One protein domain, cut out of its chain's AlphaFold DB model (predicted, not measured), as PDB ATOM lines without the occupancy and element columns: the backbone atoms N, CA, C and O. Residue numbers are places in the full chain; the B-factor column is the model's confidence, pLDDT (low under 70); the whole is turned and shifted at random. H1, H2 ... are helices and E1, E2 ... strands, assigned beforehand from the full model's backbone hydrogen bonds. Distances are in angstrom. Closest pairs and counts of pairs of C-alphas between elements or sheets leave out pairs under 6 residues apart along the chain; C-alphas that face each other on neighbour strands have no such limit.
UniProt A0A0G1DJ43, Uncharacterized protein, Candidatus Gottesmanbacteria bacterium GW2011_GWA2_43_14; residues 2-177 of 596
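AT A GLANCE: This is residues 2 to 177 of the 596 residues of an uncharacterized protein of Candidatus Gottesmanbacteria bacterium GW2011_GWA2_43_14 (UniProt A0A0G1DJ43). A helical body is built round one long helix, H4, with H3, H6 and H7 running nearly alongside it and H2 crossing it. The helical hairpin H9 and H10 packs on this body, H10 meeting H7, while at one end a small strand hairpin, E1 and E2, has H1 beside E1. The printed part has 176 residues with ten named helices and two named strands in the order H1 to H8, E1, E2, H9, H10; the two-stranded sheet, E1 - E2, is antiparallel and the class is mostly helix. The whole is compact, with a radius of gyration of the C-alphas of 16.0 A and spans of 51 by 45 by 30 A.

IN THESE COORDINATES: H1, residues 2 to 12, begins at C-alpha 2, (11.885, -38.126, -46.827). H2 is residues 21 to 34, 20.0 A long; H3, residues 36 to 52, measures 24.4 A; H4, residues 55 to 73, measures 26.7 A and begins at C-alpha 55, (-9.133, -42.284, -17.776). H5 is residues 78 to 81, H6 residues 95 to 105, H7 residues 119 to 127 and H8 residues 130 to 133. E1, residues 136 to 140, and E2, residues 143 to 147, precede H9, residues 150 to 159, and H10, residues 166 to 176, which ends at C-alpha 176, (12.209, -25.078, -17.207).

HOW THE PARTS SIT: H4 is the hub, touching six helices. It touches H7 the same way at a shallow tilt of 8 degrees, closest C-alphas Ile 61 and Ala 123, 5.1 A. H3, H4 and H6 form an up and down bundle, each running against the one before. H4 touches H3 with residues 58 to 62 alone, closest C-alphas Asn 50 and Ala 58, 5.7 A. H4 touches H6 with residues 68 to 73 alone, closest C-alphas Tyr 72 and Leu 96, 6.1 A. H2 touches H4 with residues 24 to 28 alone, at a steep tilt of 60 degrees, closest C-alphas Tyr 28 and Lys 66, 6.2 A. H5 and H4 touch only at the corner, and only just, with 3 pairs of C-alphas within 8 A. H10 touches H7, closest C-alphas Ala 124 and Ile 169, 5.6 A; H9 touches H8, closest C-alphas Pro 131 and Trp 152, 5.3 A. Hairpin E1 and E2 has N 138 and O 145 at 2.9 A and N 145 and O 138 at 2.7 A, within hydrogen-bond range. The closest C-alphas of H1 and E1 are Ile 10 and Phe 138, 5.2 A; H1 touches no helix. Every O i to N i+4 pair is within hydrogen-bond range in H1, H2, H3, H4, H7 and H10; H6 has 6 of 7, H9 has 5 of 6, and H5 and H8 are too short for such a pair.

THE WHOLE: The C-alphas farthest apart, of Asp 110 and Gly 142, are 51.9 A apart. The printed part has no cut. The links H5 to H6 and H6 to H7 are long, 13 residues each. The mean pLDDT of the printed part is 76.0; it is under 70 in residues 2 to 25, 85 to 90, 108 to 116 and 138 to 145.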
ATOM      1  N   GLU A   2      12.188 -38.889 -48.072       34.31
ATOM      2  CA  GLU A   2      11.885 -38.126 -46.827       34.31
ATOM      3  C   GLU A   2      11.274 -36.730 -47.067       34.31
ATOM      4  O   GLU A   2      10.282 -36.375 -46.441       34.31
ATOM      5  N   ASN A   3      11.789 -35.960 -48.036       35.97
ATOM      6  CA  ASN A   3      11.244 -34.631 -48.364       35.97
ATOM      7  C   ASN A   3       9.829 -34.662 -48.970       35.97
ATOM      8  O   ASN A   3       9.105 -33.677 -48.892       35.97
ATOM      9  N   GLU A   4       9.421 -35.776 -49.574       35.31
ATOM     10  CA  GLU A   4       8.132 -35.887 -50.263       35.31
ATOM     11  C   GLU A   4       7.021 -36.276 -49.283       35.31
ATOM     12  O   GLU A   4       5.953 -35.667 -49.291       35.31
ATOM     13  N   ALA A   5       7.324 -37.179 -48.343       43.09
ATOM     14  CA  ALA A   5       6.474 -37.453 -47.185       43.09
ATOM     15  C   ALA A   5       6.316 -36.209 -46.288       43.09
ATOM     16  O   ALA A   5       5.202 -35.888 -45.876       43.09
ATOM     17  N   ARG A   6       7.403 -35.447 -46.072       44.28
ATOM     18  CA  ARG A   6       7.381 -34.167 -45.341       44.28
ATOM     19  C   ARG A   6       6.470 -33.136 -46.009       44.28
ATOM     20  O   ARG A   6       5.647 -32.521 -45.341       44.28
ATOM     21  N   ASN A   7       6.575 -32.967 -47.324       42.59
ATOM     22  CA  ASN A   7       5.762 -31.991 -48.051       42.59
ATOM     23  C   ASN A   7       4.278 -32.397 -48.129       42.59
ATOM     24  O   ASN A   7       3.408 -31.532 -48.071       42.59
ATOM     25  N   GLN A   8       3.965 -33.698 -48.193       44.53
ATOM     26  CA  GLN A   8       2.579 -34.177 -48.111       44.53
ATOM     27  C   GLN A   8       1.970 -34.028 -46.708       44.53
ATOM     28  O   GLN A   8       0.774 -33.768 -46.593       44.53
ATOM     29  N   LEU A   9       2.775 -34.153 -45.650       45.03
ATOM     30  CA  LEU A   9       2.377 -33.887 -44.265       45.03
ATOM     31  C   LEU A   9       2.066 -32.402 -44.045       45.03
ATOM     32  O   LEU A   9       1.008 -32.064 -43.517       45.03
ATOM     33  N   ILE A  10       2.955 -31.526 -44.517       43.72
ATOM     34  CA  ILE A  10       2.785 -30.071 -44.474       43.72
ATOM     35  C   ILE A  10       1.453 -29.671 -45.135       43.72
ATOM     36  O   ILE A  10       0.678 -28.922 -44.548       43.72
ATOM     37  N   LEU A  11       1.127 -30.255 -46.295       38.41
ATOM     38  CA  LEU A  11      -0.153 -30.048 -46.987       38.41
ATOM     39  C   LEU A  11      -1.376 -30.607 -46.234       38.41
ATOM     40  O   LEU A  11      -2.469 -30.068 -46.389       38.41
ATOM     41  N   LYS A  12      -1.233 -31.661 -45.424       41.94
ATOM     42  CA  LYS A  12      -2.349 -32.291 -44.687       41.94
ATOM     43  C   LYS A  12      -2.694 -31.601 -43.367       41.94
ATOM     44  O   LYS A  12      -3.840 -31.681 -42.944       41.94
ATOM     45  N   LEU A  13      -1.750 -30.892 -42.749       43.03
ATOM     46  CA  LEU A  13      -1.978 -30.102 -41.530       43.03
ATOM     47  C   LEU A  13      -2.736 -28.779 -41.799       43.03
ATOM     48  O   LEU A  13      -2.901 -27.972 -40.893       43.03
ATOM     49  N   SER A  14      -3.206 -28.566 -43.037       40.28
ATOM     50  CA  SER A  14      -3.586 -27.256 -43.574       40.28
ATOM     51  C   SER A  14      -5.056 -26.877 -43.582       40.28
ATOM     52  O   SER A  14      -5.400 -25.848 -44.174       40.28
ATOM     53  N   HIS A  15      -5.932 -27.670 -42.964       34.34
ATOM     54  CA  HIS A  15      -7.379 -27.450 -42.999       34.34
ATOM     55  C   HIS A  15      -7.996 -27.493 -41.589       34.34
ATOM     56  O   HIS A  15      -8.140 -28.570 -41.026       34.34
ATOM     57  N   ASN A  16      -8.412 -26.314 -41.102       35.28
ATOM     58  CA  ASN A  16      -9.287 -26.005 -39.956       35.28
ATOM     59  C   ASN A  16      -8.933 -26.600 -38.575       35.28
ATOM     60  O   ASN A  16      -8.911 -27.805 -38.370       35.28
ATOM     61  N   PHE A  17      -8.830 -25.719 -37.578       37.34
ATOM     62  CA  PHE A  17      -8.511 -25.997 -36.166       37.34
ATOM     63  C   PHE A  17      -9.495 -26.935 -35.417       37.34
ATOM     64  O   PHE A  17      -9.205 -27.367 -34.308       37.34
ATOM     65  N   GLU A  18     -10.638 -27.306 -36.014       34.19
ATOM     66  CA  GLU A  18     -11.528 -28.373 -35.506       34.19
ATOM     67  C   GLU A  18     -11.086 -29.794 -35.936       34.19
ATOM     68  O   GLU A  18     -11.669 -30.794 -35.517       34.19
ATOM     69  N   PHE A  19     -10.020 -29.912 -36.735       35.50
ATOM     70  CA  PHE A  19      -9.370 -31.161 -37.129       35.50
ATOM     71  C   PHE A  19      -7.987 -31.262 -36.474       35.50
ATOM     72  O   PHE A  19      -7.067 -30.595 -36.929       35.50
ATOM     73  N   ALA A  20      -7.798 -32.156 -35.493       39.16
ATOM     74  CA  ALA A  20      -6.534 -32.906 -35.406       39.16
ATOM     75  C   ALA A  20      -6.498 -34.109 -34.457       39.16
ATOM     76  O   ALA A  20      -5.465 -34.753 -34.433       39.16
ATOM     77  N   THR A  21      -7.537 -34.528 -33.727       43.88
ATOM     78  CA  THR A  21      -7.421 -35.838 -33.039       43.88
ATOM     79  C   THR A  21      -7.208 -36.961 -34.061       43.88
ATOM     80  O   THR A  21      -6.249 -37.711 -33.952       43.88
ATOM     81  N   ALA A  22      -7.976 -36.980 -35.155       38.44
ATOM     82  CA  ALA A  22      -7.834 -37.987 -36.211       38.44
ATOM     83  C   ALA A  22      -6.558 -37.859 -37.079       38.44
ATOM     84  O   ALA A  22      -6.076 -38.869 -37.582       38.44
ATOM     85  N   SER A  23      -5.997 -36.654 -37.276       57.88
ATOM     86  CA  SER A  23      -4.766 -36.472 -38.073       57.88
ATOM     87  C   SER A  23      -3.503 -36.651 -37.232       57.88
ATOM     88  O   SER A  23      -2.568 -37.304 -37.686       57.88
ATOM     89  N   LEU A  24      -3.492 -36.150 -35.992       63.31
ATOM     90  CA  LEU A  24      -2.428 -36.375 -35.015       63.31
ATOM     91  C   LEU A  24      -2.304 -37.870 -34.700       63.31
ATOM     92  O   LEU A  24      -1.203 -38.408 -34.748       63.31
ATOM     93  N   ASP A  25      -3.427 -38.556 -34.463       68.38
ATOM     94  CA  ASP A  25      -3.437 -39.996 -34.195       68.38
ATOM     95  C   ASP A  25      -2.932 -40.803 -35.391       68.38
ATOM     96  O   ASP A  25      -2.170 -41.750 -35.203       68.38
ATOM     97  N   GLN A  26      -3.290 -40.406 -36.617       72.19
ATOM     98  CA  GLN A  26      -2.765 -41.045 -37.822       72.19
ATOM     99  C   GLN A  26      -1.250 -40.836 -37.943       72.19
ATOM    100  O   GLN A  26      -0.528 -41.809 -38.118       72.19
ATOM    101  N   PHE A  27      -0.741 -39.609 -37.795       70.00
ATOM    102  CA  PHE A  27       0.702 -39.345 -37.901       70.00
ATOM    103  C   PHE A  27       1.517 -39.998 -36.791       70.00
ATOM    104  O   PHE A  27       2.630 -40.466 -37.038       70.00
ATOM    105  N   TYR A  28       0.967 -40.036 -35.583       82.50
ATOM    106  CA  TYR A  28       1.530 -40.769 -34.463       82.50
ATOM    107  C   TYR A  28       1.593 -42.270 -34.769       82.50
ATOM    108  O   TYR A  28       2.656 -42.875 -34.642       82.50
ATOM    109  N   THR A  29       0.491 -42.856 -35.247       83.50
ATOM    110  CA  THR A  29       0.418 -44.284 -35.598       83.50
ATOM    111  C   THR A  29       1.387 -44.624 -36.728       83.50
ATOM    112  O   THR A  29       2.224 -45.509 -36.557       83.50
ATOM    113  N   ASP A  30       1.354 -43.867 -37.829       77.81
ATOM    114  CA  ASP A  30       2.244 -44.036 -38.983       77.81
ATOM    115  C   ASP A  30       3.718 -43.978 -38.555       77.81
ATOM    116  O   ASP A  30       4.541 -44.782 -38.995       77.81
ATOM    117  N   PHE A  31       4.079 -43.040 -37.674       82.44
ATOM    118  CA  PHE A  31       5.444 -42.935 -37.173       82.44
ATOM    119  C   PHE A  31       5.860 -44.166 -36.359       82.44
ATOM    120  O   PHE A  31       6.931 -44.728 -36.612       82.44
ATOM    121  N   LEU A  32       5.031 -44.602 -35.407       85.31
ATOM    122  CA  LEU A  32       5.345 -45.741 -34.541       85.31
ATOM    123  C   LEU A  32       5.394 -47.065 -35.310       85.31
ATOM    124  O   LEU A  32       6.257 -47.898 -35.038       85.31
ATOM    125  N   GLU A  33       4.523 -47.265 -36.300       85.38
ATOM    126  CA  GLU A  33       4.550 -48.457 -37.159       85.38
ATOM    127  C   GLU A  33       5.853 -48.580 -37.957       85.38
ATOM    128  O   GLU A  33       6.334 -49.689 -38.188       85.38
ATOM    129  N   ASN A  34       6.464 -47.448 -38.308       79.81
ATOM    130  CA  ASN A  34       7.742 -47.405 -39.013       79.81
ATOM    131  C   ASN A  34       8.969 -47.389 -38.079       79.81
ATOM    132  O   ASN A  34      10.095 -47.510 -38.560       79.81
ATOM    133  N   ASN A  35       8.782 -47.263 -36.758       81.56
ATOM    134  CA  ASN A  35       9.862 -47.151 -35.769       81.56
ATOM    135  C   ASN A  35       9.605 -48.056 -34.554       81.56
ATOM    136  O   ASN A  35       9.328 -47.581 -33.452       81.56
ATOM    137  N   LEU A  36       9.733 -49.374 -34.751       83.38
ATOM    138  CA  LEU A  36       9.363 -50.394 -33.758       83.38
ATOM    139  C   LEU A  36      10.054 -50.233 -32.390       83.38
ATOM    140  O   LEU A  36       9.408 -50.410 -31.366       83.38
ATOM    141  N   GLU A  37      11.329 -49.829 -32.347       80.06
ATOM    142  CA  GLU A  37      12.038 -49.582 -31.077       80.06
ATOM    143  C   GLU A  37      11.415 -48.422 -30.280       80.06
ATOM    144  O   GLU A  37      11.300 -48.476 -29.054       80.06
ATOM    145  N   ILE A  38      10.980 -47.370 -30.980       85.00
ATOM    146  CA  ILE A  38      10.313 -46.220 -30.363       85.00
ATOM    147  C   ILE A  38       8.908 -46.623 -29.919       85.00
ATOM    148  O   ILE A  38       8.501 -46.280 -28.809       85.00
ATOM    149  N   LYS A  39       8.203 -47.401 -30.746       87.88
ATOM    150  CA  LYS A  39       6.889 -47.961 -30.427       87.88
ATOM    151  C   LYS A  39       6.907 -48.768 -29.136       87.88
ATOM    152  O   LYS A  39       6.088 -48.499 -28.267       87.88
ATOM    153  N   ASP A  40       7.865 -49.673 -28.959       87.25
ATOM    154  CA  ASP A  40       7.938 -50.504 -27.751       87.25
ATOM    155  C   ASP A  40       8.119 -49.663 -26.473       87.25
ATOM    156  O   ASP A  40       7.455 -49.914 -25.460       87.25
ATOM    157  N   LYS A  41       8.974 -48.626 -26.512       88.56
ATOM    158  CA  LYS A  41       9.150 -47.693 -25.383       88.56
ATOM    159  C   LYS A  41       7.883 -46.886 -25.104       88.56
ATOM    160  O   LYS A  41       7.461 -46.783 -23.953       88.56
ATOM    161  N   VAL A  42       7.274 -46.336 -26.150       90.88
ATOM    162  CA  VAL A  42       6.051 -45.532 -26.068       90.88
ATOM    163  C   VAL A  42       4.875 -46.357 -25.530       90.88
ATOM    164  O   VAL A  42       4.195 -45.915 -24.608       90.88
ATOM    165  N   ASP A  43       4.688 -47.582 -26.023       89.88
ATOM    166  CA  ASP A  43       3.642 -48.503 -25.564       89.88
ATOM    167  C   ASP A  43       3.858 -48.918 -24.102       89.88
ATOM    168  O   ASP A  43       2.901 -49.063 -23.338       89.88
ATOM    169  N   THR A  44       5.114 -49.110 -23.687       90.25
ATOM    170  CA  THR A  44       5.459 -49.423 -22.291       90.25
ATOM    171  C   THR A  44       5.118 -48.258 -21.367       90.25
ATOM    172  O   THR A  44       4.450 -48.461 -20.350       90.25
ATOM    173  N   PHE A  45       5.500 -47.039 -21.747       92.44
ATOM    174  CA  PHE A  45       5.158 -45.826 -21.010       92.44
ATOM    175  C   PHE A  45       3.635 -45.622 -20.931       92.44
ATOM    176  O   PHE A  45       3.090 -45.464 -19.839       92.44
ATOM    177  N   ALA A  46       2.916 -45.727 -22.053       90.56
ATOM    178  CA  ALA A  46       1.461 -45.570 -22.093       90.56
ATOM    179  C   ALA A  46       0.731 -46.602 -21.212       90.56
ATOM    180  O   ALA A  46      -0.248 -46.274 -20.540       90.56
ATOM    181  N   LYS A  47       1.221 -47.848 -21.145       89.38
ATOM    182  CA  LYS A  47       0.686 -48.863 -20.217       89.38
ATOM    183  C   LYS A  47       0.872 -48.465 -18.754       89.38
ATOM    184  O   LYS A  47      -0.049 -48.669 -17.966       89.38
ATOM    185  N   ARG A  48       2.026 -47.892 -18.384       88.00
ATOM    186  CA  ARG A  48       2.268 -47.384 -17.020       88.00
ATOM    187  C   ARG A  48       1.351 -46.208 -16.690       88.00
ATOM    188  O   ARG A  48       0.749 -46.200 -15.622       88.00
ATOM    189  N   VAL A  49       1.185 -45.266 -17.619       90.12
ATOM    190  CA  VAL A  49       0.254 -44.136 -17.465       90.12
ATOM    191  C   VAL A  49      -1.172 -44.631 -17.231       90.12
ATOM    192  O   VAL A  49      -1.800 -44.216 -16.265       90.12
ATOM    193  N   ASN A  50      -1.664 -45.561 -18.050       88.88
ATOM    194  CA  ASN A  50      -3.016 -46.111 -17.909       88.88
ATOM    195  C   ASN A  50      -3.219 -46.934 -16.628       88.88
ATOM    196  O   ASN A  50      -4.344 -47.047 -16.148       88.88
ATOM    197  N   ALA A  51      -2.153 -47.523 -16.081       86.06
ATOM    198  CA  ALA A  51      -2.215 -48.223 -14.804       86.06
ATOM    199  C   ALA A  51      -2.309 -47.251 -13.618       86.06
ATOM    200  O   ALA A  51      -3.032 -47.533 -12.668       86.06
ATOM    201  N   LEU A  52      -1.598 -46.120 -13.680       81.81
ATOM    202  CA  LEU A  52      -1.485 -45.176 -12.566       81.81
ATOM    203  C   LEU A  52      -2.548 -44.070 -12.598       81.81
ATOM    204  O   LEU A  52      -3.040 -43.668 -11.548       81.81
ATOM    205  N   TYR A  53      -2.918 -43.554 -13.773       83.75
ATOM    206  CA  TYR A  53      -3.801 -42.393 -13.934       83.75
ATOM    207  C   TYR A  53      -5.233 -42.797 -14.302       83.75
ATOM    208  O   TYR A  53      -5.475 -43.787 -14.983       83.75
ATOM    209  N   GLY A  54      -6.212 -42.001 -13.855       79.25
ATOM    210  CA  GLY A  54      -7.613 -42.215 -14.235       79.25
ATOM    211  C   GLY A  54      -7.849 -41.860 -15.706       79.25
ATOM    212  O   GLY A  54      -7.094 -41.075 -16.269       79.25
ATOM    213  N   GLY A  55      -8.923 -42.372 -16.319       79.81
ATOM    214  CA  GLY A  55      -9.133 -42.284 -17.776       79.81
ATOM    215  C   GLY A  55      -9.017 -40.880 -18.396       79.81
ATOM    216  O   GLY A  55      -8.482 -40.752 -19.489       79.81
ATOM    217  N   GLN A  56      -9.452 -39.819 -17.701       86.38
ATOM    218  CA  GLN A  56      -9.274 -38.442 -18.192       86.38
ATOM    219  C   GLN A  56      -7.814 -37.970 -18.098       86.38
ATOM    220  O   GLN A  56      -7.256 -37.519 -19.092       86.38
ATOM    221  N   GLU A  57      -7.168 -38.116 -16.941       87.75
ATOM    222  CA  GLU A  57      -5.772 -37.696 -16.744       87.75
ATOM    223  C   GLU A  57      -4.800 -38.491 -17.624       87.75
ATOM    224  O   GLU A  57      -3.892 -37.913 -18.220       87.75
ATOM    225  N   ALA A  58      -5.029 -39.802 -17.764       89.81
ATOM    226  CA  ALA A  58      -4.283 -40.654 -18.681       89.81
ATOM    227  C   ALA A  58      -4.414 -40.146 -20.123       89.81
ATOM    228  O   ALA A  58      -3.403 -39.981 -20.801       89.81
ATOM    229  N   SER A  59      -5.630 -39.785 -20.559       89.38
ATOM    230  CA  SER A  59      -5.850 -39.234 -21.903       89.38
ATOM    231  C   SER A  59      -5.123 -37.904 -22.139       89.38
ATOM    232  O   SER A  59      -4.645 -37.656 -23.245       89.38
ATOM    233  N   TYR A  60      -4.971 -37.065 -21.108       92.69
ATOM    234  CA  TYR A  60      -4.218 -35.811 -21.214       92.69
ATOM    235  C   TYR A  60      -2.711 -36.056 -21.341       92.69
ATOM    236  O   TYR A  60      -2.048 -35.405 -22.150       92.69
ATOM    237  N   ILE A  61      -2.167 -37.023 -20.596       93.88
ATOM    238  CA  ILE A  61      -0.757 -37.427 -20.717       93.88
ATOM    239  C   ILE A  61      -0.499 -38.064 -22.088       93.88
ATOM    240  O   ILE A  61       0.495 -37.744 -22.737       93.88
ATOM    241  N   GLU A  62      -1.401 -38.919 -22.572       91.69
ATOM    242  CA  GLU A  62      -1.312 -39.495 -23.918       91.69
ATOM    243  C   GLU A  62      -1.381 -38.421 -25.009       91.69
ATOM    244  O   GLU A  62      -0.658 -38.501 -26.003       91.69
ATOM    245  N   HIS A  63      -2.200 -37.383 -24.826       89.12
ATOM    246  CA  HIS A  63      -2.236 -36.249 -25.744       89.12
ATOM    247  C   HIS A  63      -0.893 -35.499 -25.775       89.12
ATOM    248  O   HIS A  63      -0.352 -35.258 -26.856       89.12
ATOM    249  N   ALA A  64      -0.303 -35.216 -24.607       93.19
ATOM    250  CA  ALA A  64       1.035 -34.623 -24.503       93.19
ATOM    251  C   ALA A  64       2.110 -35.494 -25.174       93.19
ATOM    252  O   ALA A  64       2.982 -34.985 -25.877       93.19
ATOM    253  N   LEU A  65       2.025 -36.814 -24.998       93.62
ATOM    254  CA  LEU A  65       2.934 -37.779 -25.609       93.62
ATOM    255  C   LEU A  65       2.859 -37.743 -27.138       93.62
ATOM    256  O   LEU A  65       3.895 -37.700 -27.801       93.62
ATOM    257  N   LYS A  66       1.651 -37.712 -27.707       89.38
ATOM    258  CA  LYS A  66       1.451 -37.603 -29.161       89.38
ATOM    259  C   LYS A  66       2.023 -36.296 -29.708       89.38
ATOM    260  O   LYS A  66       2.742 -36.324 -30.709       89.38
ATOM    261  N   LEU A  67       1.762 -35.177 -29.027       87.75
ATOM    262  CA  LEU A  67       2.339 -33.875 -29.373       87.75
ATOM    263  C   LEU A  67       3.871 -33.916 -29.343       87.75
ATOM    264  O   LEU A  67       4.504 -33.467 -30.298       87.75
ATOM    265  N   ALA A  68       4.470 -34.501 -28.304       90.50
ATOM    266  CA  ALA A  68       5.918 -34.647 -28.186       90.50
ATOM    267  C   ALA A  68       6.513 -35.492 -29.319       90.50
ATOM    268  O   ALA A  68       7.450 -35.058 -29.989       90.50
ATOM    269  N   VAL A  69       5.939 -36.667 -29.583       88.50
ATOM    270  CA  VAL A  69       6.394 -37.583 -30.638       88.50
ATOM    271  C   VAL A  69       6.411 -36.894 -32.000       88.50
ATOM    272  O   VAL A  69       7.434 -36.912 -32.686       88.50
ATOM    273  N   ILE A  70       5.311 -36.241 -32.372       83.75
ATOM    274  CA  ILE A  70       5.198 -35.546 -33.658       83.75
ATOM    275  C   ILE A  70       6.162 -34.362 -33.714       83.75
ATOM    276  O   ILE A  70       6.868 -34.198 -34.708       83.75
ATOM    277  N   SER A  71       6.247 -33.571 -32.646       85.25
ATOM    278  CA  SER A  71       7.098 -32.379 -32.617       85.25
ATOM    279  C   SER A  71       8.578 -32.724 -32.780       85.25
ATOM    280  O   SER A  71       9.262 -32.139 -33.620       85.25
ATOM    281  N   TYR A  72       9.084 -33.711 -32.036       84.56
ATOM    282  CA  TYR A  72      10.487 -34.112 -32.150       84.56
ATOM    283  C   TYR A  72      10.797 -34.789 -33.487       84.56
ATOM    284  O   TYR A  72      11.867 -34.546 -34.046       84.56
ATOM    285  N   GLN A  73       9.876 -35.600 -34.012       78.25
ATOM    286  CA  GLN A  73      10.088 -36.326 -35.263       78.25
ATOM    287  C   GLN A  73      10.050 -35.420 -36.496       78.25
ATOM    288  O   GLN A  73      10.812 -35.618 -37.442       78.25
ATOM    289  N   TYR A  74       9.145 -34.444 -36.515       74.62
ATOM    290  CA  TYR A  74       8.928 -33.572 -37.672       74.62
ATOM    291  C   TYR A  74       9.574 -32.198 -37.514       74.62
ATOM    292  O   TYR A  74       9.260 -31.272 -38.266       74.62
ATOM    293  N   ASN A  75      10.517 -32.075 -36.578       78.75
ATOM    294  CA  ASN A  75      11.350 -30.891 -36.443       78.75
ATOM    295  C   ASN A  75      12.030 -30.569 -37.785       78.75
ATOM    296  O   ASN A  75      12.547 -31.460 -38.467       78.75
ATOM    297  N   TRP A  76      12.022 -29.296 -38.166       76.31
ATOM    298  CA  TRP A  76      12.598 -28.801 -39.412       76.31
ATOM    299  C   TRP A  76      14.097 -29.097 -39.507       76.31
ATOM    300  O   TRP A  76      14.593 -29.443 -40.583       76.31
ATOM    301  N   ASP A  77      14.805 -28.984 -38.381       76.81
ATOM    302  CA  ASP A  77      16.213 -29.349 -38.265       76.81
ATOM    303  C   ASP A  77      16.352 -30.844 -37.938       76.81
ATOM    304  O   ASP A  77      16.206 -31.268 -36.790       76.81
ATOM    305  N   SER A  78      16.677 -31.649 -38.954       73.44
ATOM    306  CA  SER A  78      16.835 -33.100 -38.801       73.44
ATOM    307  C   SER A  78      18.006 -33.509 -37.905       73.44
ATOM    308  O   SER A  78      18.046 -34.640 -37.417       73.44
ATOM    309  N   LEU A  79      18.955 -32.608 -37.625       70.31
ATOM    310  CA  LEU A  79      20.007 -32.878 -36.643       70.31
ATOM    311  C   LEU A  79      19.459 -32.867 -35.214       70.31
ATOM    312  O   LEU A  79      19.998 -33.573 -34.364       70.31
ATOM    313  N   LYS A  80      18.373 -32.130 -34.959       79.75
ATOM    314  CA  LYS A  80      17.700 -32.067 -33.654       79.75
ATOM    315  C   LYS A  80      16.700 -33.198 -33.415       79.75
ATOM    316  O   LYS A  80      16.142 -33.288 -32.322       79.75
ATOM    317  N   HIS A  81      16.517 -34.101 -34.381       76.88
ATOM    318  CA  HIS A  81      15.808 -35.373 -34.158       76.88
ATOM    319  C   HIS A  81      16.556 -36.274 -33.176       76.88
ATOM    320  O   HIS A  81      15.955 -37.156 -32.565       76.88
ATOM    321  N   TYR A  82      17.863 -36.047 -33.013       82.19
ATOM    322  CA  TYR A  82      18.734 -36.855 -32.176       82.19
ATOM    323  C   TYR A  82      19.484 -36.007 -31.145       82.19
ATOM    324  O   TYR A  82      19.862 -34.860 -31.391       82.19
ATOM    325  N   ARG A  83      19.764 -36.610 -29.990       77.38
ATOM    326  CA  ARG A  83      20.590 -36.022 -28.934       77.38
ATOM    327  C   ARG A  83      22.021 -35.806 -29.425       77.38
ATOM    328  O   ARG A  83      22.565 -36.583 -30.210       77.38
ATOM    329  N   LYS A  84      22.663 -34.766 -28.882       72.00
ATOM    330  CA  LYS A  84      24.072 -34.432 -29.157       72.00
ATOM    331  C   LYS A  84      25.042 -35.508 -28.662       72.00
ATOM    332  O   LYS A  84      26.084 -35.699 -29.279       72.00
ATOM    333  N   SER A  85      24.707 -36.187 -27.561       66.19
ATOM    334  CA  SER A  85      25.485 -37.310 -27.036       66.19
ATOM    335  C   SER A  85      25.036 -38.601 -27.720       66.19
ATOM    336  O   SER A  85      23.902 -39.026 -27.485       66.19
ATOM    337  N   PRO A  86      25.885 -39.249 -28.537       61.28
ATOM    338  CA  PRO A  86      25.617 -40.612 -28.969       61.28
ATOM    339  C   PRO A  86      25.747 -41.581 -27.782       61.28
ATOM    340  O   PRO A  86      26.280 -41.221 -26.727       61.28
ATOM    341  N   THR A  87      25.281 -42.819 -27.955       62.34
ATOM    342  CA  THR A  87      25.611 -43.904 -27.014       62.34
ATOM    343  C   THR A  87      27.127 -44.169 -27.014       62.34
ATOM    344  O   THR A  87      27.809 -43.751 -27.957       62.34
ATOM    345  N   PRO A  88      27.684 -44.882 -26.013       54.34
ATOM    346  CA  PRO A  88      29.093 -45.294 -26.026       54.34
ATOM    347  C   PRO A  88      29.507 -46.022 -27.318       54.34
ATOM    348  O   PRO A  88      30.644 -45.915 -27.767       54.34
ATOM    349  N   GLU A  89      28.562 -46.705 -27.969       60.44
ATOM    350  CA  GLU A  89      28.732 -47.411 -29.245       60.44
ATOM    351  C   GLU A  89      28.510 -46.520 -30.483       60.44
ATOM    352  O   GLU A  89      28.469 -47.019 -31.609       60.44
ATOM    353  N   GLY A  90      28.332 -45.207 -30.310       66.94
ATOM    354  CA  GLY A  90      28.167 -44.242 -31.399       66.94
ATOM    355  C   GLY A  90      26.757 -44.171 -31.999       66.94
ATOM    356  O   GLY A  90      26.577 -43.533 -33.039       66.94
ATOM    357  N   LYS A  91      25.746 -44.805 -31.387       73.50
ATOM    358  CA  LYS A  91      24.372 -44.782 -31.915       73.50
ATOM    359  C   LYS A  91      23.702 -43.437 -31.640       73.50
ATOM    360  O   LYS A  91      23.822 -42.883 -30.548       73.50
ATOM    361  N   LYS A  92      22.969 -42.922 -32.633       76.56
ATOM    362  CA  LYS A  92      22.141 -41.721 -32.478       76.56
ATOM    363  C   LYS A  92      20.928 -42.049 -31.609       76.56
ATOM    364  O   LYS A  92      20.168 -42.952 -31.944       76.56
ATOM    365  N   VAL A  93      20.743 -41.302 -30.526       79.06
ATOM    366  CA  VAL A  93      19.603 -41.459 -29.613       79.06
ATOM    367  C   VAL A  93      18.525 -40.444 -29.992       79.06
ATOM    368  O   VAL A  93      18.853 -39.257 -30.045       79.06
ATOM    369  N   PRO A  94      17.273 -40.848 -30.273       83.44
ATOM    370  CA  PRO A  94      16.194 -39.907 -30.565       83.44
ATOM    371  C   PRO A  94      15.987 -38.894 -29.432       83.44
ATOM    372  O   PRO A  94      15.985 -39.269 -28.261       83.44
ATOM    373  N   THR A  95      15.762 -37.620 -29.760       84.75
ATOM    374  CA  THR A  95      15.504 -36.560 -28.764       84.75
ATOM    375  C   THR A  95      14.285 -36.880 -27.903       84.75
ATOM    376  O   THR A  95      14.328 -36.676 -26.696       84.75
ATOM    377  N   LEU A  96      13.257 -37.507 -28.486       88.19
ATOM    378  CA  LEU A  96      12.071 -37.989 -27.772       88.19
ATOM    379  C   LEU A  96      12.404 -38.898 -26.573       88.19
ATOM    380  O   LEU A  96      11.678 -38.873 -25.582       88.19
ATOM    381  N   PHE A  97      13.482 -39.692 -26.632       88.81
ATOM    382  CA  PHE A  97      13.841 -40.590 -25.525       88.81
ATOM    383  C   PHE A  97      14.197 -39.820 -24.257       88.81
ATOM    384  O   PHE A  97      13.900 -40.305 -23.175       88.81
ATOM    385  N   HIS A  98      14.755 -38.615 -24.384       89.06
ATOM    386  CA  HIS A  98      15.035 -37.756 -23.239       89.06
ATOM    387  C   HIS A  98      13.749 -37.422 -22.476       89.06
ATOM    388  O   HIS A  98      13.620 -37.767 -21.303       89.06
ATOM    389  N   SER A  99      12.763 -36.848 -23.166       92.25
ATOM    390  CA  SER A  99      11.486 -36.460 -22.563       92.25
ATOM    391  C   SER A  99      10.688 -37.667 -22.066       92.25
ATOM    392  O   SER A  99      10.067 -37.593 -21.009       92.25
ATOM    393  N   LEU A 100      10.738 -38.797 -22.785       92.25
ATOM    394  CA  LEU A 100      10.102 -40.051 -22.368       92.25
ATOM    395  C   LEU A 100      10.721 -40.634 -21.101       92.25
ATOM    396  O   LEU A 100       9.989 -40.988 -20.190       92.25
ATOM    397  N   GLU A 101      12.046 -40.741 -21.023       91.31
ATOM    398  CA  GLU A 101      12.734 -41.307 -19.856       91.31
ATOM    399  C   GLU A 101      12.585 -40.397 -18.633       91.31
ATOM    400  O   GLU A 101      12.432 -40.878 -17.512       91.31
ATOM    401  N   MET A 102      12.555 -39.079 -18.840       91.75
ATOM    402  CA  MET A 102      12.216 -38.121 -17.789       91.75
ATOM    403  C   MET A 102      10.765 -38.278 -17.316       91.75
ATOM    404  O   MET A 102      10.516 -38.298 -16.112       91.75
ATOM    405  N   ALA A 103       9.808 -38.422 -18.236       91.56
ATOM    406  CA  ALA A 103       8.410 -38.664 -17.893       91.56
ATOM    407  C   ALA A 103       8.225 -39.994 -17.164       91.56
ATOM    408  O   ALA A 103       7.526 -40.040 -16.159       91.56
ATOM    409  N   ASP A 104       8.884 -41.052 -17.629       89.50
ATOM    410  CA  ASP A 104       8.844 -42.384 -17.028       89.50
ATOM    411  C   ASP A 104       9.424 -42.374 -15.608       89.50
ATOM    412  O   ASP A 104       8.864 -42.993 -14.706       89.50
ATOM    413  N   LYS A 105      10.464 -41.566 -15.363       84.50
ATOM    414  CA  LYS A 105      11.003 -41.332 -14.017       84.50
ATOM    415  C   LYS A 105      10.003 -40.642 -13.083       84.50
ATOM    416  O   LYS A 105      10.038 -40.882 -11.878       84.50
ATOM    417  N   LEU A 106       9.087 -39.827 -13.614       81.19
ATOM    418  CA  LEU A 106       7.941 -39.291 -12.862       81.19
ATOM    419  C   LEU A 106       6.804 -40.314 -12.686       81.19
ATOM    420  O   LEU A 106       5.776 -39.974 -12.114       81.19
ATOM    421  N   LEU A 107       6.933 -41.541 -13.190       79.94
ATOM    422  CA  LEU A 107       5.979 -42.636 -12.972       79.94
ATOM    423  C   LEU A 107       6.515 -43.702 -12.008       79.94
ATOM    424  O   LEU A 107       5.822 -44.689 -11.756       79.94
ATOM    425  N   ASP A 108       7.751 -43.564 -11.524       68.94
ATOM    426  CA  ASP A 108       8.366 -44.506 -10.588       68.94
ATOM    427  C   ASP A 108       7.736 -44.344  -9.194       68.94
ATOM    428  O   ASP A 108       7.862 -43.292  -8.567       68.94
ATOM    429  N   GLY A 109       7.048 -45.392  -8.728       55.03
ATOM    430  CA  GLY A 109       6.499 -45.507  -7.376       55.03
ATOM    431  C   GLY A 109       6.331 -46.973  -6.952       55.03
ATOM    432  O   GLY A 109       6.186 -47.860  -7.795       55.03
ATOM    433  N   ASP A 110       6.345 -47.222  -5.643       43.59
ATOM    434  CA  ASP A 110       6.352 -48.546  -4.995       43.59
ATOM    435  C   ASP A 110       5.050 -49.368  -5.083       43.59
ATOM    436  O   ASP A 110       4.977 -50.492  -4.570       43.59
ATOM    437  N   GLY A 111       3.997 -48.850  -5.721       43.38
ATOM    438  CA  GLY A 111       2.678 -49.484  -5.757       43.38
ATOM    439  C   GLY A 111       1.939 -49.274  -7.075       43.38
ATOM    440  O   GLY A 111       2.158 -48.299  -7.784       43.38
ATOM    441  N   ARG A 112       1.019 -50.194  -7.401       46.53
ATOM    442  CA  ARG A 112       0.169 -50.091  -8.605       46.53
ATOM    443  C   ARG A 112      -0.852 -48.943  -8.544       46.53
ATOM    444  O   ARG A 112      -1.402 -48.619  -9.586       46.53
ATOM    445  N   ASP A 113      -1.062 -48.340  -7.370       46.38
ATOM    446  CA  ASP A 113      -2.147 -47.380  -7.113       46.38
ATOM    447  C   ASP A 113      -1.679 -45.994  -6.605       46.38
ATOM    448  O   ASP A 113      -2.509 -45.100  -6.433       46.38
ATOM    449  N   ASP A 114      -0.376 -45.772  -6.395       55.69
ATOM    450  CA  ASP A 114       0.149 -44.475  -5.943       55.69
ATOM    451  C   ASP A 114       0.623 -43.655  -7.148       55.69
ATOM    452  O   ASP A 114       1.628 -43.978  -7.770       55.69
ATOM    453  N   LYS A 115      -0.100 -42.581  -7.499       63.34
ATOM    454  CA  LYS A 115       0.329 -41.607  -8.524       63.34
ATOM    455  C   LYS A 115       1.398 -40.692  -7.927       63.34
ATOM    456  O   LYS A 115       1.001 -39.825  -7.153       63.34
ATOM    457  N   PRO A 116       2.695 -40.796  -8.263       60.06
ATOM    458  CA  PRO A 116       3.733 -40.035  -7.562       60.06
ATOM    459  C   PRO A 116       3.727 -38.536  -7.916       60.06
ATOM    460  O   PRO A 116       4.060 -37.705  -7.074       60.06
ATOM    461  N   PHE A 117       3.286 -38.171  -9.127       73.06
ATOM    462  CA  PHE A 117       3.233 -36.785  -9.602       73.06
ATOM    463  C   PHE A 117       1.880 -36.449 -10.238       73.06
ATOM    464  O   PHE A 117       1.085 -37.322 -10.581       73.06
ATOM    465  N   ARG A 118       1.594 -35.148 -10.369       82.19
ATOM    466  CA  ARG A 118       0.391 -34.671 -11.056       82.19
ATOM    467  C   ARG A 118       0.533 -34.816 -12.570       82.19
ATOM    468  O   ARG A 118       1.632 -34.672 -13.107       82.19
ATOM    469  N   TRP A 119      -0.581 -35.046 -13.260       88.25
ATOM    470  CA  TRP A 119      -0.576 -35.272 -14.706       88.25
ATOM    471  C   TRP A 119      -0.042 -34.058 -15.479       88.25
ATOM    472  O   TRP A 119       0.604 -34.241 -16.506       88.25
ATOM    473  N   GLU A 120      -0.234 -32.834 -14.970       91.38
ATOM    474  CA  GLU A 120       0.277 -31.605 -15.585       91.38
ATOM    475  C   GLU A 120       1.809 -31.588 -15.636       91.38
ATOM    476  O   GLU A 120       2.378 -31.130 -16.623       91.38
ATOM    477  N   ALA A 121       2.488 -32.118 -14.610       88.94
ATOM    478  CA  ALA A 121       3.946 -32.246 -14.611       88.94
ATOM    479  C   ALA A 121       4.413 -33.286 -15.634       88.94
ATOM    480  O   ALA A 121       5.356 -33.026 -16.379       88.94
ATOM    481  N   VAL A 122       3.739 -34.435 -15.717       91.62
ATOM    482  CA  VAL A 122       4.064 -35.474 -16.709       91.62
ATOM    483  C   VAL A 122       3.815 -34.966 -18.133       91.62
ATOM    484  O   VAL A 122       4.635 -35.171 -19.021       91.62
ATOM    485  N   ALA A 123       2.726 -34.234 -18.362       94.62
ATOM    486  CA  ALA A 123       2.460 -33.600 -19.647       94.62
ATOM    487  C   ALA A 123       3.525 -32.541 -19.985       94.62
ATOM    488  O   ALA A 123       4.090 -32.554 -21.079       94.62
ATOM    489  N   ALA A 124       3.845 -31.653 -19.038       95.19
ATOM    490  CA  ALA A 124       4.847 -30.609 -19.232       95.19
ATOM    491  C   ALA A 124       6.239 -31.187 -19.521       95.19
ATOM    492  O   ALA A 124       6.921 -30.686 -20.412       95.19
ATOM    493  N   ILE A 125       6.655 -32.257 -18.832       94.19
ATOM    494  CA  ILE A 125       7.985 -32.847 -19.034       94.19
ATOM    495  C   ILE A 125       8.136 -33.505 -20.406       94.19
ATOM    496  O   ILE A 125       9.197 -33.404 -21.019       94.19
ATOM    497  N   LEU A 126       7.069 -34.112 -20.935       95.25
ATOM    498  CA  LEU A 126       7.065 -34.672 -22.289       95.25
ATOM    499  C   LEU A 126       7.312 -33.590 -23.352       95.25
ATOM    500  O   LEU A 126       7.919 -33.869 -24.384       95.25
ATOM    501  N   MET A 127       6.869 -32.361 -23.080       94.62
ATOM    502  CA  MET A 127       6.882 -31.242 -24.024       94.62
ATOM    503  C   MET A 127       7.955 -30.182 -23.730       94.62
ATOM    504  O   MET A 127       8.029 -29.186 -24.448       94.62
ATOM    505  N   HIS A 128       8.773 -30.359 -22.688       92.81
ATOM    506  CA  HIS A 128       9.534 -29.250 -22.107       92.81
ATOM    507  C   HIS A 128      10.566 -28.607 -23.055       92.81
ATOM    508  O   HIS A 128      10.720 -27.385 -23.053       92.81
ATOM    509  N   ASP A 129      11.215 -29.418 -23.898       90.31
ATOM    510  CA  ASP A 129      12.203 -28.947 -24.880       90.31
ATOM    511  C   ASP A 129      11.569 -28.478 -26.200       90.31
ATOM    512  O   ASP A 129      12.257 -27.888 -27.032       90.31
ATOM    513  N   ILE A 130      10.271 -28.720 -26.439       90.69
ATOM    514  CA  ILE A 130       9.635 -28.400 -27.731       90.69
ATOM    515  C   ILE A 130       9.785 -26.908 -28.079       90.69
ATOM    516  O   ILE A 130      10.270 -26.613 -29.174       90.69
ATOM    517  N   PRO A 131       9.458 -25.950 -27.187       89.62
ATOM    518  CA  PRO A 131       9.562 -24.529 -27.519       89.62
ATOM    519  C   PRO A 131      10.998 -24.045 -27.763       89.62
ATOM    520  O   PRO A 131      11.192 -23.045 -28.461       89.62
ATOM    521  N   GLU A 132      11.995 -24.726 -27.188       85.31
ATOM    522  CA  GLU A 132      13.416 -24.384 -27.319       85.31
ATOM    523  C   GLU A 132      14.037 -24.979 -28.586       85.31
ATOM    524  O   GLU A 132      14.789 -24.306 -29.303       85.31
ATOM    525  N   ASP A 133      13.724 -26.244 -28.858       83.94
ATOM    526  CA  ASP A 133      14.461 -27.049 -29.818       83.94
ATOM    527  C   ASP A 133      13.708 -27.386 -31.093       83.94
ATOM    528  O   ASP A 133      14.358 -27.712 -32.092       83.94
ATOM    529  N   VAL A 134      12.383 -27.269 -31.106       84.88
ATOM    530  CA  VAL A 134      11.572 -27.641 -32.260       84.88
ATOM    531  C   VAL A 134      11.176 -26.414 -33.070       84.88
ATOM    532  O   VAL A 134      10.589 -25.457 -32.569       84.88
ATOM    533  N   GLU A 135      11.442 -26.467 -34.369       85.25
ATOM    534  CA  GLU A 135      10.812 -25.588 -35.347       85.25
ATOM    535  C   GLU A 135       9.966 -26.444 -36.281       85.25
ATOM    536  O   GLU A 135      10.460 -27.409 -36.860       85.25
ATOM    537  N   MET A 136       8.697 -26.094 -36.454       76.94
ATOM    538  CA  MET A 136       7.821 -26.780 -37.400       76.94
ATOM    539  C   MET A 136       7.254 -25.789 -38.402       76.94
ATOM    540  O   MET A 136       6.902 -24.661 -38.062       76.94
ATOM    541  N   VAL A 137       7.178 -26.221 -39.657       70.31
ATOM    542  CA  VAL A 137       6.436 -25.515 -40.698       70.31
ATOM    543  C   VAL A 137       5.161 -26.296 -40.922       70.31
ATOM    544  O   VAL A 137       5.192 -27.472 -41.271       70.31
ATOM    545  N   PHE A 138       4.050 -25.624 -40.713       66.19
ATOM    546  CA  PHE A 138       2.736 -26.095 -41.082       66.19
ATOM    547  C   PHE A 138       2.324 -25.318 -42.334       66.19
ATOM    548  O   PHE A 138       2.737 -24.176 -42.519       66.19
ATOM    549  N   VAL A 139       1.533 -25.904 -43.220       57.88
ATOM    550  CA  VAL A 139       0.810 -25.114 -44.228       57.88
ATOM    551  C   VAL A 139      -0.616 -25.002 -43.738       57.88
ATOM    552  O   VAL A 139      -1.090 -25.960 -43.158       57.88
ATOM    553  N   GLU A 140      -1.280 -23.868 -43.939       48.56
ATOM    554  CA  GLU A 140      -2.712 -23.646 -43.707       48.56
ATOM    555  C   GLU A 140      -3.283 -22.830 -44.867       48.56
ATOM    556  O   GLU A 140      -2.697 -21.821 -45.260       48.56
ATOM    557  N   ASN A 141      -4.403 -23.263 -45.455       53.12
ATOM    558  CA  ASN A 141      -5.087 -22.542 -46.544       53.12
ATOM    559  C   ASN A 141      -4.174 -22.124 -47.724       53.12
ATOM    560  O   ASN A 141      -4.383 -21.087 -48.353       53.12
ATOM    561  N   GLY A 142      -3.148 -22.927 -48.032       55.34
ATOM    562  CA  GLY A 142      -2.176 -22.648 -49.098       55.34
ATOM    563  C   GLY A 142      -1.035 -21.689 -48.721       55.34
ATOM    564  O   GLY A 142      -0.237 -21.353 -49.595       55.34
ATOM    565  N   GLY A 143      -0.927 -21.266 -47.457       50.88
ATOM    566  CA  GLY A 143       0.194 -20.488 -46.922       50.88
ATOM    567  C   GLY A 143       1.021 -21.278 -45.904       50.88
ATOM    568  O   GLY A 143       0.472 -22.034 -45.114       50.88
ATOM    569  N   GLU A 144       2.344 -21.110 -45.908       66.75
ATOM    570  CA  GLU A 144       3.245 -21.701 -44.907       66.75
ATOM    571  C   GLU A 144       3.264 -20.851 -43.626       66.75
ATOM    572  O   GLU A 144       3.580 -19.660 -43.664       66.75
ATOM    573  N   PHE A 145       2.975 -21.461 -42.475       69.75
ATOM    574  CA  PHE A 145       3.157 -20.869 -41.157       69.75
ATOM    575  C   PHE A 145       4.218 -21.627 -40.354       69.75
ATOM    576  O   PHE A 145       4.138 -22.828 -40.107       69.75
ATOM    577  N   GLN A 146       5.248 -20.901 -39.921       75.69
ATOM    578  CA  GLN A 146       6.290 -21.448 -39.057       75.69
ATOM    579  C   GLN A 146       5.907 -21.259 -37.581       75.69
ATOM    580  O   GLN A 146       5.628 -20.128 -37.145       75.69
ATOM    581  N   VAL A 147       5.948 -22.350 -36.815       76.06
ATOM    582  CA  VAL A 147       5.873 -22.387 -35.350       76.06
ATOM    583  C   VAL A 147       7.285 -22.565 -34.801       76.06
ATOM    584  O   VAL A 147       7.985 -23.523 -35.128       76.06
ATOM    585  N   LYS A 148       7.715 -21.593 -33.996       83.75
ATOM    586  CA  LYS A 148       8.997 -21.578 -33.286       83.75
ATOM    587  C   LYS A 148       8.902 -20.672 -32.063       83.75
ATOM    588  O   LYS A 148       8.157 -19.685 -32.101       83.75
ATOM    589  N   GLY A 149       9.689 -20.963 -31.029       83.00
ATOM    590  CA  GLY A 149       9.767 -20.140 -29.820       83.00
ATOM    591  C   GLY A 149       8.393 -19.906 -29.194       83.00
ATOM    592  O   GLY A 149       7.650 -20.854 -28.969       83.00
ATOM    593  N   GLU A 150       8.024 -18.640 -28.965       83.75
ATOM    594  CA  GLU A 150       6.802 -18.300 -28.220       83.75
ATOM    595  C   GLU A 150       5.505 -18.872 -28.815       83.75
ATOM    596  O   GLU A 150       4.596 -19.208 -28.061       83.75
ATOM    597  N   LYS A 151       5.437 -19.078 -30.138       83.25
ATOM    598  CA  LYS A 151       4.254 -19.667 -30.790       83.25
ATOM    599  C   LYS A 151       3.961 -21.099 -30.336       83.25
ATOM    600  O   LYS A 151       2.819 -21.537 -30.423       83.25
ATOM    601  N   TRP A 152       4.972 -21.834 -29.863       88.44
ATOM    602  CA  TRP A 152       4.754 -23.161 -29.287       88.44
ATOM    603  C   TRP A 152       3.958 -23.098 -27.992       88.44
ATOM    604  O   TRP A 152       3.142 -23.978 -27.745       88.44
ATOM    605  N   PHE A 153       4.153 -22.058 -27.181       90.00
ATOM    606  CA  PHE A 153       3.400 -21.911 -25.940       90.00
ATOM    607  C   PHE A 153       1.923 -21.639 -26.198       90.00
ATOM    608  O   PHE A 153       1.097 -22.133 -25.439       90.00
ATOM    609  N   ASP A 154       1.591 -20.898 -27.257       84.50
ATOM    610  CA  ASP A 154       0.196 -20.679 -27.646       84.50
ATOM    611  C   ASP A 154      -0.443 -21.992 -28.121       84.50
ATOM    612  O   ASP A 154      -1.479 -22.385 -27.600       84.50
ATOM    613  N   LEU A 155       0.240 -22.755 -28.983       85.19
ATOM    614  CA  LEU A 155      -0.250 -24.058 -29.451       85.19
ATOM    615  C   LEU A 155      -0.446 -25.066 -28.305       85.19
ATOM    616  O   LEU A 155      -1.443 -25.790 -28.265       85.19
ATOM    617  N   ILE A 156       0.497 -25.115 -27.359       87.00
ATOM    618  CA  ILE A 156       0.370 -25.948 -26.157       87.00
ATOM    619  C   ILE A 156      -0.791 -25.452 -25.291       87.00
ATOM    620  O   ILE A 156      -1.562 -26.277 -24.811       87.00
ATOM    621  N   ARG A 157      -0.969 -24.136 -25.111       88.44
ATOM    622  CA  ARG A 157      -2.116 -23.600 -24.363       88.44
ATOM    623  C   ARG A 157      -3.429 -24.090 -24.973       88.44
ATOM    624  O   ARG A 157      -4.249 -24.661 -24.256       88.44
ATOM    625  N   ASP A 158      -3.581 -23.937 -26.284       83.62
ATOM    626  CA  ASP A 158      -4.806 -24.289 -27.007       83.62
ATOM    627  C   ASP A 158      -5.095 -25.799 -26.929       83.62
ATOM    628  O   ASP A 158      -6.232 -26.215 -26.713       83.62
ATOM    629  N   SER A 159      -4.053 -26.636 -26.991       84.44
ATOM    630  CA  SER A 159      -4.175 -28.103 -26.901       84.44
ATOM    631  C   SER A 159      -4.741 -28.592 -25.560       84.44
ATOM    632  O   SER A 159      -5.352 -29.658 -25.486       84.44
ATOM    633  N   PHE A 160      -4.563 -27.813 -24.490       85.62
ATOM    634  CA  PHE A 160      -5.010 -28.160 -23.139       85.62
ATOM    635  C   PHE A 160      -6.099 -27.223 -22.595       85.62
ATOM    636  O   PHE A 160      -6.444 -27.339 -21.415       85.62
ATOM    637  N   GLU A 161      -6.669 -26.317 -23.403       83.56
ATOM    638  CA  GLU A 161      -7.621 -25.282 -22.951       83.56
ATOM    639  C   GLU A 161      -8.799 -25.888 -22.167       83.56
ATOM    640  O   GLU A 161      -9.151 -25.439 -21.073       83.56
ATOM    641  N   THR A 162      -9.337 -26.999 -22.671       80.88
ATOM    642  CA  THR A 162     -10.495 -27.704 -22.095       80.88
ATOM    643  C   THR A 162     -10.235 -28.346 -20.727       80.88
ATOM    644  O   THR A 162     -11.183 -28.734 -20.045       80.88
ATOM    645  N   THR A 163      -8.975 -28.440 -20.291       82.75
ATOM    646  CA  THR A 163      -8.599 -29.048 -19.002       82.75
ATOM    647  C   THR A 163      -8.683 -28.074 -17.823       82.75
ATOM    648  O   THR A 163      -8.608 -28.493 -16.668       82.75
ATOM    649  N   GLY A 164      -8.776 -26.762 -18.081       84.38
ATOM    650  CA  GLY A 164      -8.642 -25.722 -17.051       84.38
ATOM    651  C   GLY A 164      -7.227 -25.597 -16.459       84.38
ATOM    652  O   GLY A 164      -7.034 -24.863 -15.488       84.38
ATOM    653  N   LYS A 165      -6.239 -26.310 -17.019       89.38
ATOM    654  CA  LYS A 165      -4.834 -26.345 -16.575       89.38
ATOM    655  C   LYS A 165      -3.829 -25.933 -17.658       89.38
ATOM    656  O   LYS A 165      -2.627 -25.980 -17.413       89.38
ATOM    657  N   ALA A 166      -4.307 -25.471 -18.816       87.56
ATOM    658  CA  ALA A 166      -3.484 -25.033 -19.944       87.56
ATOM    659  C   ALA A 166      -2.391 -24.025 -19.556       87.56
ATOM    660  O   ALA A 166      -1.214 -24.256 -19.826       87.56
ATOM    661  N   ASP A 167      -2.765 -22.941 -18.869       91.31
ATOM    662  CA  ASP A 167      -1.812 -21.903 -18.461       91.31
ATOM    663  C   ASP A 167      -0.767 -22.428 -17.475       91.31
ATOM    664  O   ASP A 167       0.404 -22.072 -17.579       91.31
ATOM    665  N   LEU A 168      -1.160 -23.331 -16.567       89.38
ATOM    666  CA  LEU A 168      -0.212 -23.968 -15.658       89.38
ATOM    667  C   LEU A 168       0.813 -24.790 -16.443       89.38
ATOM    668  O   LEU A 168       2.003 -24.619 -16.212       89.38
ATOM    669  N   ILE A 169       0.389 -25.635 -17.387       94.00
ATOM    670  CA  ILE A 169       1.305 -26.443 -18.214       94.00
ATOM    671  C   ILE A 169       2.284 -25.539 -18.969       94.00
ATOM    672  O   ILE A 169       3.491 -25.785 -18.949       94.00
ATOM    673  N   VAL A 170       1.786 -24.466 -19.584       93.94
ATOM    674  CA  VAL A 170       2.627 -23.488 -20.284       93.94
ATOM    675  C   VAL A 170       3.624 -22.829 -19.335       93.94
ATOM    676  O   VAL A 170       4.802 -22.734 -19.675       93.94
ATOM    677  N   ASP A 171       3.195 -22.410 -18.147       92.56
ATOM    678  CA  ASP A 171       4.080 -21.815 -17.146       92.56
ATOM    679  C   ASP A 171       5.144 -22.802 -16.653       92.56
ATOM    680  O   ASP A 171       6.303 -22.414 -16.482       92.56
ATOM    681  N   LEU A 172       4.779 -24.075 -16.458       92.88
ATOM    682  CA  LEU A 172       5.720 -25.129 -16.082       92.88
ATOM    683  C   LEU A 172       6.802 -25.292 -17.152       92.88
ATOM    684  O   LEU A 172       7.986 -25.277 -16.815       92.88
ATOM    685  N   ILE A 173       6.412 -25.373 -18.428       94.62
ATOM    686  CA  ILE A 173       7.353 -25.484 -19.550       94.62
ATOM    687  C   ILE A 173       8.225 -24.225 -19.628       94.62
ATOM    688  O   ILE A 173       9.448 -24.328 -19.578       94.62
ATOM    689  N   LYS A 174       7.622 -23.028 -19.637       91.25
ATOM    690  CA  LYS A 174       8.347 -21.740 -19.654       91.25
ATOM    691  C   LYS A 174       9.359 -21.614 -18.519       91.25
ATOM    692  O   LYS A 174      10.391 -20.961 -18.691       91.25
ATOM    693  N   GLY A 175       9.045 -22.172 -17.354       87.62
ATOM    694  CA  GLY A 175       9.911 -22.153 -16.185       87.62
ATOM    695  C   GLY A 175      11.161 -23.017 -16.328       87.62
ATOM    696  O   GLY A 175      12.211 -22.625 -15.822       87.62
ATOM    697  N   VAL A 176      11.072 -24.156 -17.023       89.44
ATOM    698  CA  VAL A 176      12.209 -25.078 -17.207       89.44
ATOM    699  C   VAL A 176      13.001 -24.868 -18.494       89.44
ATOM    700  O   VAL A 176      14.184 -25.221 -18.513       89.44
ATOM    701  N   THR A 177      12.384 -24.278 -19.522       87.12
ATOM    702  CA  THR A 177      13.033 -23.924 -20.792       87.12
ATOM    703  C   THR A 177      14.230 -22.997 -20.560       87.12
ATOM    704  O   THR A 177      14.105 -21.970 -19.877       87.12
TER     705      THR A 177